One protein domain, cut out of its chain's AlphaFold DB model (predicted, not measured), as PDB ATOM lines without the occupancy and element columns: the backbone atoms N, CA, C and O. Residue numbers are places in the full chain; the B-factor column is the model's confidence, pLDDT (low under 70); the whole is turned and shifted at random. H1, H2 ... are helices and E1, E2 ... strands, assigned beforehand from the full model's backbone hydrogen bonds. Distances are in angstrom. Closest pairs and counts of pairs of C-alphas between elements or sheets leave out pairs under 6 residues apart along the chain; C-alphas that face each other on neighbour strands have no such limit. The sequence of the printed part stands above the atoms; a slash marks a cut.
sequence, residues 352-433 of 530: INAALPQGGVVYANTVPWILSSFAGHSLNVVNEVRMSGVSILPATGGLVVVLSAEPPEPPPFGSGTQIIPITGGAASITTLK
ATOM      1  N   ILE A 352     182.545 104.429 117.562       97.75
ATOM      2  CA  ILE A 352     183.223 103.668 116.498       97.75
ATOM      3  C   ILE A 352     183.279 104.506 115.215       97.75
ATOM      4  O   ILE A 352     184.355 104.675 114.645       97.75
ATOM      5  N   ASN A 353     182.153 105.080 114.793       97.00
ATOM      6  CA  ASN A 353     182.067 105.858 113.555       97.00
ATOM      7  C   ASN A 353     182.885 107.158 113.607       97.00
ATOM      8  O   ASN A 353     183.388 107.600 112.578       97.00
ATOM      9  N   ALA A 354     183.038 107.760 114.790       97.31
ATOM     10  CA  ALA A 354     183.865 108.949 114.991       97.31
ATOM     11  C   ALA A 354     185.376 108.648 115.033       97.31
ATOM     12  O   ALA A 354     186.174 109.505 114.660       97.31
ATOM     13  N   ALA A 355     185.777 107.458 115.496       97.25
ATOM     14  CA  ALA A 355     187.180 107.115 115.743       97.25
ATOM     15  C   ALA A 355     187.822 106.207 114.674       97.25
ATOM     16  O   ALA A 355     189.050 106.143 114.593       97.25
ATOM     17  N   LEU A 356     187.034 105.480 113.873       97.19
ATOM     18  CA  LEU A 356     187.539 104.516 112.890       97.19
ATOM     19  C   LEU A 356     188.163 105.232 111.672       97.19
ATOM     20  O   LEU A 356     187.440 105.911 110.940       97.19
ATOM     21  N   PRO A 357     189.471 105.061 111.382       95.69
ATOM     22  CA  PRO A 357     190.071 105.622 110.173       95.69
ATOM     23  C   PRO A 357     189.491 104.993 108.896       95.69
ATOM     24  O   PRO A 357     188.997 103.863 108.896       95.69
ATOM     25  N   GLN A 358     189.584 105.711 107.774       94.75
ATOM     26  CA  GLN A 358     189.088 105.240 106.479       94.75
ATOM     27  C   GLN A 358     189.775 103.925 106.067       94.75
ATOM     28  O   GLN A 358     190.995 103.859 105.937       94.75
ATOM     29  N   GLY A 359     188.987 102.865 105.855       93.12
ATOM     30  CA  GLY A 359     189.513 101.522 105.570       93.12
ATOM     31  C   GLY A 359     190.132 100.806 106.783       93.12
ATOM     32  O   GLY A 359     190.793  99.780 106.615       93.12
ATOM     33  N   GLY A 360     189.935 101.336 107.992       94.56
ATOM     34  CA  GLY A 360     190.408 100.743 109.236       94.56
ATOM     35  C   GLY A 360     189.728  99.419 109.586       94.56
ATOM     36  O   GLY A 360     188.630  99.097 109.120       94.56
ATOM     37  N   VAL A 361     190.394  98.647 110.442       94.94
ATOM     38  CA  VAL A 361     189.902  97.363 110.969       94.94
ATOM     39  C   VAL A 361     189.425  97.549 112.408       94.94
ATOM     40  O   VAL A 361     190.048  98.279 113.178       94.94
ATOM     41  N   VAL A 362     188.336  96.880 112.789       96.12
ATOM     42  CA  VAL A 362     187.870  96.824 114.183       96.12
ATOM     43  C   VAL A 362     188.240  95.466 114.768       96.12
ATOM     44  O   VAL A 362     187.733  94.442 114.321       96.12
ATOM     45  N   TYR A 363     189.096  95.429 115.779       95.19
ATOM     46  CA  TYR A 363     189.348  94.231 116.575       95.19
ATOM     47  C   TYR A 363     188.421  94.249 117.781       95.19
ATOM     48  O   TYR A 363     188.310  95.275 118.451       95.19
ATOM     49  N   ALA A 364     187.727  93.147 118.051       95.25
ATOM     50  CA  ALA A 364     186.757  93.114 119.137       95.25
ATOM     51  C   ALA A 364     186.659  91.756 119.828       95.25
ATOM     52  O   ALA A 364     186.847  90.717 119.198       95.25
ATOM     53  N   ASN A 365     186.264  91.770 121.104       93.62
ATOM     54  CA  ASN A 365     185.916  90.568 121.872       93.62
ATOM     55  C   ASN A 365     184.460  90.098 121.641       93.62
ATOM     56  O   ASN A 365     183.945  89.267 122.385       93.62
ATOM     57  N   THR A 366     183.784  90.643 120.626       92.50
ATOM     58  CA  THR A 366     182.376  90.386 120.301       92.50
ATOM     59  C   THR A 366     182.204  89.993 118.831       92.50
ATOM     60  O   THR A 366     183.102  90.129 117.996       92.50
ATOM     61  N   VAL A 367     181.034  89.457 118.498       90.50
ATOM     62  CA  VAL A 367     180.703  88.994 117.151       90.50
ATOM     63  C   VAL A 367     180.509  90.173 116.174       90.50
ATOM     64  O   VAL A 367     179.817  91.138 116.508       90.50
ATOM     65  N   PRO A 368     181.049  90.103 114.936       91.12
ATOM     66  CA  PRO A 368     181.079  91.222 113.979       91.12
ATOM     67  C   PRO A 368     179.754  91.943 113.718       91.12
ATOM     68  O   PRO A 368     179.729  93.149 113.456       91.12
ATOM     69  N   TRP A 369     178.643  91.206 113.758       87.31
ATOM     70  CA  TRP A 369     177.321  91.745 113.455       87.31
ATOM     71  C   TRP A 369     176.747  92.612 114.579       87.31
ATOM     72  O   TRP A 369     175.932  93.474 114.272       87.31
ATOM     73  N   ILE A 370     177.174  92.448 115.840       90.88
ATOM     74  CA  ILE A 370     176.728  93.320 116.943       90.88
ATOM     75  C   ILE A 370     177.277  94.732 116.725       90.88
ATOM     76  O   ILE A 370     176.496  95.668 116.569       90.88
ATOM     77  N   LEU A 371     178.599  94.879 116.576       93.88
ATOM     78  CA  LEU A 371     179.209  96.193 116.333       93.88
ATOM     79  C   LEU A 371     178.767  96.810 115.001       93.88
ATOM     80  O   LEU A 371     178.540  98.012 114.941       93.88
ATOM     81  N   SER A 372     178.578  96.005 113.947       92.69
ATOM     82  CA  SER A 372     178.037  96.514 112.674       92.69
ATOM     83  C   SER A 372     176.585  97.002 112.803       92.69
ATOM     84  O   SER A 372     176.182  97.937 112.118       92.69
ATOM     85  N   SER A 373     175.786  96.387 113.684       87.94
ATOM     86  CA  SER A 373     174.419  96.850 113.966       87.94
ATOM     87  C   SER A 373     174.432  98.150 114.771       87.94
ATOM     88  O   SER A 373     173.678  99.061 114.452       87.94
ATOM     89  N   PHE A 374     175.327  98.263 115.757       92.06
ATOM     90  CA  PHE A 374     175.541  99.478 116.551       92.06
ATOM     91  C   PHE A 374     176.012 100.658 115.686       92.06
ATOM     92  O   PHE A 374     175.446 101.742 115.762       92.06
ATOM     93  N   ALA A 375     177.000 100.442 114.814       93.56
ATOM     94  CA  ALA A 375     177.524 101.447 113.884       93.56
ATOM     95  C   ALA A 375     176.549 101.834 112.751       93.56
ATOM     96  O   ALA A 375     176.790 102.809 112.038       93.56
ATOM     97  N   GLY A 376     175.475 101.069 112.534       88.56
ATOM     98  CA  GLY A 376     174.524 101.285 111.438       88.56
ATOM     99  C   GLY A 376     175.058 100.935 110.040       88.56
ATOM    100  O   GLY A 376     174.347 101.118 109.052       88.56
ATOM    101  N   HIS A 377     176.281 100.406 109.927       90.00
ATOM    102  CA  HIS A 377     176.866  99.938 108.671       90.00
ATOM    103  C   HIS A 377     177.776  98.722 108.878       90.00
ATOM    104  O   HIS A 377     178.191  98.396 109.987       90.00
ATOM    105  N   SER A 378     178.109  98.023 107.789       91.00
ATOM    106  CA  SER A 378     179.066  96.913 107.858       91.00
ATOM    107  C   SER A 378     180.451  97.424 108.260       91.00
ATOM    108  O   SER A 378     180.997  98.311 107.601       91.00
ATOM    109  N   LEU A 379     181.014  96.837 109.314       94.88
ATOM    110  CA  LEU A 379     182.385  97.062 109.765       94.88
ATOM    111  C   LEU A 379     183.275  95.884 109.346       94.88
ATOM    112  O   LEU A 379     182.831  94.732 109.332       94.88
ATOM    113  N   ASN A 380     184.553  96.147 109.068       94.56
ATOM    114  CA  ASN A 380     185.553  95.089 108.932       94.56
ATOM    115  C   ASN A 380     186.002  94.635 110.332       94.56
ATOM    116  O   ASN A 380     187.015  95.111 110.844       94.56
ATOM    117  N   VAL A 381     185.198  93.783 110.980       94.81
ATOM    118  CA  VAL A 381     185.466  93.317 112.349       94.81
ATOM    119  C   VAL A 381     186.226  91.993 112.355       94.81
ATOM    120  O   VAL A 381     185.733  90.978 111.852       94.81
ATOM    121  N   VAL A 382     187.379  91.979 113.015       92.56
ATOM    122  CA  VAL A 382     188.112  90.774 113.403       92.56
ATOM    123  C   VAL A 382     187.743  90.450 114.851       92.56
ATOM    124  O   VAL A 382     188.081  91.193 115.770       92.56
ATOM    125  N   ASN A 383     187.034  89.340 115.064       91.62
ATOM    126  CA  ASN A 383     186.778  88.839 116.414       91.62
ATOM    127  C   ASN A 383     188.055  88.164 116.937       91.62
ATOM    128  O   ASN A 383     188.400  87.067 116.491       91.62
ATOM    129  N   GLU A 384     188.753  88.844 117.843       86.81
ATOM    130  CA  GLU A 384     189.972  88.372 118.493       86.81
ATOM    131  C   GLU A 384     189.807  88.531 120.006       86.81
ATOM    132  O   GLU A 384     189.877  89.624 120.560       86.81
ATOM    133  N   VAL A 385     189.574  87.412 120.687       77.00
ATOM    134  CA  VAL A 385     189.380  87.374 122.144       77.00
ATOM    135  C   VAL A 385     190.701  87.398 122.918       77.00
ATOM    136  O   VAL A 385     190.695  87.583 124.131       77.00
ATOM    137  N   ARG A 386     191.845  87.227 122.241       80.81
ATOM    138  CA  ARG A 386     193.181  87.138 122.858       80.81
ATOM    139  C   ARG A 386     193.932  88.472 122.875       80.81
ATOM    140  O   ARG A 386     195.155  88.458 122.967       80.81
ATOM    141  N   MET A 387     193.251  89.617 122.776       71.69
ATOM    142  CA  MET A 387     193.920  90.924 122.628       71.69
ATOM    143  C   MET A 387     194.860  91.306 123.787       71.69
ATOM    144  O   MET A 387     195.801  92.063 123.572       71.69
ATOM    145  N   SER A 388     194.683  90.724 124.977       72.25
ATOM    146  CA  SER A 388     195.629  90.843 126.100       72.25
ATOM    147  C   SER A 388     196.964  90.111 125.887       72.25
ATOM    148  O   SER A 388     197.945  90.430 126.551       72.25
ATOM    149  N   GLY A 389     197.016  89.128 124.982       82.12
ATOM    150  CA  GLY A 389     198.221  88.370 124.625       82.12
ATOM    151  C   GLY A 389     198.718  88.600 123.194       82.12
ATOM    152  O   GLY A 389     199.869  88.279 122.899       82.12
ATOM    153  N   VAL A 390     197.870  89.133 122.305       84.81
ATOM    154  CA  VAL A 390     198.187  89.414 120.897       84.81
ATOM    155  C   VAL A 390     197.630  90.775 120.481       84.81
ATOM    156  O   VAL A 390     196.426  90.920 120.290       84.81
ATOM    157  N   SER A 391     198.504  91.759 120.261       86.44
ATOM    158  CA  SER A 391     198.127  93.019 119.597       86.44
ATOM    159  C   SER A 391     198.455  92.969 118.106       86.44
ATOM    160  O   SER A 391     199.524  92.490 117.724       86.44
ATOM    161  N   ILE A 392     197.523  93.454 117.280       88.94
ATOM    162  CA  ILE A 392     197.573  93.454 115.813       88.94
ATOM    163  C   ILE A 392     197.425  94.905 115.347       88.94
ATOM    164  O   ILE A 392     196.364  95.498 115.520       88.94
ATOM    165  N   LEU A 393     198.478  95.481 114.764       90.69
ATOM    166  CA  LEU A 393     198.477  96.873 114.290       90.69
ATOM    167  C   LEU A 393     198.357  96.923 112.759       90.69
ATOM    168  O   LEU A 393     199.369  96.723 112.084       90.69
ATOM    169  N   PRO A 394     197.164  97.166 112.185       91.25
ATOM    170  CA  PRO A 394     196.992  97.298 110.740       91.25
ATOM    171  C   PRO A 394     197.615  98.602 110.225       91.25
ATOM    172  O   PRO A 394     197.464  99.661 110.834       91.25
ATOM    173  N   ALA A 395     198.250  98.562 109.052       89.88
ATOM    174  CA  ALA A 395     198.869  99.746 108.444       89.88
ATOM    175  C   ALA A 395     197.888 100.913 108.176       89.88
ATOM    176  O   ALA A 395     198.296 102.072 108.224       89.88
ATOM    177  N   THR A 396     196.603 100.626 107.939       93.38
ATOM    178  CA  THR A 396     195.524 101.625 107.782       93.38
ATOM    179  C   THR A 396     195.044 102.232 109.104       93.38
ATOM    180  O   THR A 396     194.206 103.131 109.094       93.38
ATOM    181  N   GLY A 397     195.558 101.763 110.243       94.88
ATOM    182  CA  GLY A 397     194.989 102.044 111.554       94.88
ATOM    183  C   GLY A 397     193.682 101.284 111.789       94.88
ATOM    184  O   GLY A 397     193.196 100.517 110.952       94.88
ATOM    185  N   GLY A 398     193.109 101.459 112.971       95.81
ATOM    186  CA  GLY A 398     191.926 100.710 113.373       95.81
ATOM    187  C   GLY A 398     191.486 101.021 114.793       95.81
ATOM    188  O   GLY A 398     192.011 101.933 115.428       95.81
ATOM    189  N   LEU A 399     190.536 100.236 115.288       96.81
ATOM    190  CA  LEU A 399     190.035 100.317 116.658       96.81
ATOM    191  C   LEU A 399     190.159  98.963 117.349       96.81
ATOM    192  O   LEU A 399     189.888  97.929 116.742       96.81
ATOM    193  N   VAL A 400     190.486  98.981 118.634       95.56
ATOM    194  CA  VAL A 400     190.277  97.862 119.558       95.56
ATOM    195  C   VAL A 400     189.055  98.195 120.406       95.56
ATOM    196  O   VAL A 400     189.081  99.166 121.157       95.56
ATOM    197  N   VAL A 401     187.987  97.412 120.264       96.12
ATOM    198  CA  VAL A 401     186.712  97.582 120.973       96.12
ATOM    199  C   VAL A 401     186.520  96.410 121.930       96.12
ATOM    200  O   VAL A 401     186.256  95.286 121.502       96.12
ATOM    201  N   VAL A 402     186.641  96.667 123.230       95.50
ATOM    202  CA  VAL A 402     186.423  95.663 124.277       95.50
ATOM    203  C   VAL A 402     185.197  96.037 125.092       95.50
ATOM    204  O   VAL A 402     185.119  97.136 125.637       95.50
ATOM    205  N   LEU A 403     184.247  95.109 125.171       95.56
ATOM    206  CA  LEU A 403     183.072  95.201 126.031       95.56
ATOM    207  C   LEU A 403     183.326  94.334 127.270       95.56
ATOM    208  O   LEU A 403     183.477  93.116 127.135       95.56
ATOM    209  N   SER A 404     183.416  94.941 128.453       95.44
ATOM    210  CA  SER A 404     183.709  94.244 129.718       95.44
ATOM    211  C   SER A 404     183.124  94.978 130.931       95.44
ATOM    212  O   SER A 404     182.853  96.175 130.868       95.44
ATOM    213  N   ALA A 405     182.894  94.257 132.037       94.19
ATOM    214  CA  ALA A 405     182.355  94.842 133.272       94.19
ATOM    215  C   ALA A 405     183.295  95.920 133.848       94.19
ATOM    216  O   ALA A 405     182.860  97.014 134.198       94.19
ATOM    217  N   GLU A 406     184.598  95.637 133.847       93.69
ATOM    218  CA  GLU A 406     185.664  96.596 134.139       93.69
ATOM    219  C   GLU A 406     186.396  96.955 132.833       93.69
ATOM    220  O   GLU A 406     186.654  96.050 132.030       93.69
ATOM    221  N   PRO A 407     186.738  98.232 132.569       91.25
ATOM    222  CA  PRO A 407     187.549  98.595 131.408       91.25
ATOM    223  C   PRO A 407     188.912  97.882 131.467       91.25
ATOM    224  O   PRO A 407     189.585  97.975 132.495       91.25
ATOM    225  N   PRO A 408     189.361  97.195 130.400       91.81
ATOM    226  CA  PRO A 408     190.694  96.608 130.380       91.81
ATOM    227  C   PRO A 408     191.752  97.713 130.318       91.81
ATOM    228  O   PRO A 408     191.482  98.820 129.837       91.81
ATOM    229  N   GLU A 409     192.984  97.382 130.704       90.75
ATOM    230  CA  GLU A 409     194.134  98.203 130.330       90.75
ATOM    231  C   GLU A 409     194.167  98.382 128.798       90.75
ATOM    232  O   GLU A 409     193.901  97.421 128.062       90.75
ATOM    233  N   PRO A 410     194.467  99.593 128.289       89.94
ATOM    234  CA  PRO A 410     194.631  99.814 126.860       89.94
ATOM    235  C   PRO A 410     195.648  98.834 126.258       89.94
ATOM    236  O   PRO A 410     196.712  98.632 126.850       89.94
ATOM    237  N   PRO A 411     195.380  98.248 125.076       89.69
ATOM    238  CA  PRO A 411     196.384  97.457 124.379       89.69
ATOM    239  C   PRO A 411     197.645  98.301 124.130       89.69
ATOM    240  O   PRO A 411     197.538  99.511 123.875       89.69
ATOM    241  N   PRO A 412     198.842  97.687 124.159       84.88
ATOM    242  CA  PRO A 412     200.071  98.391 123.830       84.88
ATOM    243  C   PRO A 412     199.947  99.039 122.446       84.88
ATOM    244  O   PRO A 412     199.327  98.490 121.533       84.88
ATOM    245  N   PHE A 413     200.548 100.221 122.303       87.44
ATOM    246  CA  PHE A 413     200.506 101.052 121.091       87.44
ATOM    247  C   PHE A 413     199.147 101.684 120.745       87.44
ATOM    248  O   PHE A 413     199.030 102.352 119.714       87.44
ATOM    249  N   GLY A 414     198.145 101.562 121.618       91.44
ATOM    250  CA  GLY A 414     196.972 102.429 121.585       91.44
ATOM    251  C   GLY A 414     197.366 103.903 121.717       91.44
ATOM    252  O   GLY A 414     198.085 104.279 122.640       91.44
ATOM    253  N   SER A 415     196.899 104.760 120.808       92.69
ATOM    254  CA  SER A 415     197.217 106.198 120.835       92.69
ATOM    255  C   SER A 415     196.281 107.037 121.705       92.69
ATOM    256  O   SER A 415     196.488 108.238 121.850       92.69
ATOM    257  N   GLY A 416     195.218 106.419 122.206       94.62
ATOM    258  CA  GLY A 416     194.176 107.029 123.014       94.62
ATOM    259  C   GLY A 416     193.035 106.037 123.195       94.62
ATOM    260  O   GLY A 416     192.730 105.275 122.276       94.62
ATOM    261  N   THR A 417     192.424 106.046 124.377       96.56
ATOM    262  CA  THR A 417     191.331 105.143 124.743       96.56
ATOM    263  C   THR A 417     190.147 105.958 125.227       96.56
ATOM    264  O   THR A 417     190.252 106.698 126.204       96.56
ATOM    265  N   GLN A 418     189.012 105.808 124.553       97.50
ATOM    266  CA  GLN A 418     187.733 106.321 125.010       97.50
ATOM    267  C   GLN A 418     187.016 105.220 125.793       97.50
ATOM    268  O   GLN A 418     186.776 104.134 125.267       97.50
ATOM    269  N   ILE A 419     186.658 105.506 127.043       97.56
ATOM    270  CA  ILE A 419     185.833 104.619 127.867       97.56
ATOM    271  C   ILE A 419     184.402 105.149 127.832       97.56
ATOM    272  O   ILE A 419     184.137 106.283 128.228       97.56
ATOM    273  N   ILE A 420     183.476 104.329 127.347       97.62
ATOM    274  CA  ILE A 420     182.047 104.634 127.294       97.62
ATOM    275  C   ILE A 420     181.373 103.808 128.392       97.62
ATOM    276  O   ILE A 420     181.346 102.583 128.274       97.62
ATOM    277  N   PRO A 421     180.830 104.426 129.456       97.25
ATOM    278  CA  PRO A 421     180.075 103.687 130.461       97.25
ATOM    279  C   PRO A 421     178.784 103.163 129.828       97.25
ATOM    280  O   PRO A 421     178.078 103.938 129.176       97.25
ATOM    281  N   ILE A 422     178.489 101.880 130.017       96.69
ATOM    282  CA  ILE A 422     177.291 101.191 129.511       96.69
ATOM    283  C   ILE A 422     176.614 100.429 130.653       96.69
ATOM    284  O   ILE A 422     177.181 100.251 131.732       96.69
ATOM    285  N   THR A 423     175.394  99.958 130.434       95.88
ATOM    286  CA  THR A 423     174.662  99.179 131.434       95.88
ATOM    287  C   THR A 423     175.446  97.915 131.799       95.88
ATOM    288  O   THR A 423     175.730  97.076 130.944       95.88
ATOM    289  N   GLY A 424     175.814  97.788 133.075       94.75
ATOM    290  CA  GLY A 424     176.585  96.653 133.586       94.75
ATOM    291  C   GLY A 424     178.080  96.641 133.238       94.75
ATOM    292  O   GLY A 424     178.713  95.614 133.459       94.75
ATOM    293  N   GLY A 425     178.660  97.725 132.707       96.19
ATOM    294  CA  GLY A 425     180.102  97.769 132.446       96.19
ATOM    295  C   GLY A 425     180.584  98.970 131.636       96.19
ATOM    296  O   GLY A 425     180.065 100.081 131.744       96.19
ATOM    297  N   ALA A 426     181.585  98.741 130.789       97.00
ATOM    298  CA  ALA A 426     182.126  99.738 129.878       97.00
ATOM    299  C   ALA A 426     182.427  99.158 128.488       97.00
ATOM    300  O   ALA A 426     182.773  97.985 128.330       97.00
ATOM    301  N   ALA A 427     182.357 100.023 127.478       97.38
ATOM    302  CA  ALA A 427     183.015  99.808 126.200       97.38
ATOM    303  C   ALA A 427     184.317 100.617 126.168       97.38
ATOM    304  O   ALA A 427     184.290 101.847 126.197       97.38
ATOM    305  N   SER A 428     185.453  99.928 126.110       96.88
ATOM    306  CA  SER A 428     186.762 100.536 125.876       96.88
ATOM    307  C   SER A 428     187.046 100.537 124.378       96.88
ATOM    308  O   SER A 428     187.090  99.474 123.756       96.88
ATOM    309  N   ILE A 429     187.205 101.725 123.794       97.62
ATOM    310  CA  ILE A 429     187.530 101.929 122.380       97.62
ATOM    311  C   ILE A 429     188.915 102.563 122.306       97.62
ATOM    312  O   ILE A 429     189.087 103.742 122.602       97.62
ATOM    313  N   THR A 430     189.915 101.771 121.926       96.38
ATOM    314  CA  THR A 430     191.301 102.227 121.781       96.38
ATOM    315  C   THR A 430     191.661 102.406 120.313       96.38
ATOM    316  O   THR A 430     191.543 101.468 119.524       96.38
ATOM    317  N   THR A 431     192.127 103.597 119.946       96.56
ATOM    318  CA  THR A 431     192.540 103.911 118.573       96.56
ATOM    319  C   THR A 431     193.948 103.397 118.294       96.56
ATOM    320  O   THR A 431     194.881 103.659 119.055       96.56
ATOM    321  N   LEU A 432     194.112 102.705 117.166       94.38
ATOM    322  CA  LEU A 432     195.397 102.286 116.610       94.38
ATOM    323  C   LEU A 432     195.758 103.236 115.461       94.38
ATOM    324  O   LEU A 432     195.016 103.331 114.477       94.38
ATOM    325  N   LYS A 433     196.884 103.951 115.574       92.25
ATOM    326  CA  LYS A 433     197.312 104.929 114.559       92.25
ATOM    327  C   LYS A 433     197.626 104.260 113.207       92.25
ATOM    328  O   LYS A 433     198.297 103.225 113.186       92.25
TER     329      LYS A 433
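What this domain is: This is residues 352 to 433 of the 530 residues of an uncharacterized protein of Chloroflexi bacterium OLB13 (UniProt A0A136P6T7). One twisted sheet of five strands forms a wall through the domain; the short helix H2 packs on one face of its E2 and E1 end, and strand E3 runs over the opposite face there. E5 and E6 make a long hairpin at the other end of the sheet, while the link of residues 405 to 413 folds back from the end of E4 to the start of E5. The printed part has 82 residues with two named helices and six named strands in the order H1, E1, H2, E2, E3, E4, E5, E6; the sheet's order is E2, E1, E4, E6, E5, mixed, and the class is mixed, helices and strands. It is compact, with a radius of gyration of the C-alphas of 11.5 A and spans of 32 by 28 by 21 A.

Where its parts are: H1 is residues 352 to 355, beginning at C-alpha 352 (183.223, 103.668, 116.498). E1 is residues 361 to 364, and H2 is residues 368 to 374, 10.3 A long. E2 is residues 381 to 383. E3 is residues 390 to 394, 12.9 A. E4 is residues 398 to 404, 19.4 A, beginning at C-alpha 398 (191.926, 100.710, 113.373). E5 is residues 414 to 422, 21.3 A. E6 is residues 425 to 432, 22.5 A, ending at C-alpha 432 (195.397, 102.286, 116.610).

How they stand to each other: Inner strands E1 and E4 are parallel at 14 degrees, with N 363 and O 399 2.8 A apart, within hydrogen-bond range. Edge strand E2 is parallel to E1 at 33 degrees, with N 382 and O 362 at 2.8 A. E1, H2 and E2 form a strand-helix-strand unit, two parallel neighbour strands with a helix between, and its crossover is right-handed. E4 and E6 are antiparallel at 164 degrees, with N 400 and O 430 at 2.8 A. The hairpin E5 and E6 is antiparallel at 159 degrees, with N 420 and O 427 at 2.9 A; E5 is the other edge strand. H2 is on the sheet, and its closest C-alphas to E2 are those of Pro 368 and Val 381, 5.1 A apart. H1 is on the sheet but only grazes it; its closest C-alpha to E6 is that of Ala 355, 6.9 A from that of Thr 431. E3 pairs with no named strand; the closest C-alphas of E3 and E6 are those of Leu 393 and Leu 432, 6.6 A apart. In H2 every O i to N i+4 pair is within hydrogen-bond range; H1 is too short for such a pair.

The domain as a whole: The C-alphas farthest apart, of Ala 395 and Gly 424, are 33.7 A apart. The printed part has no cut, and no link is long. The mean pLDDT of the printed part is 92.5, and no printed residue is under 70.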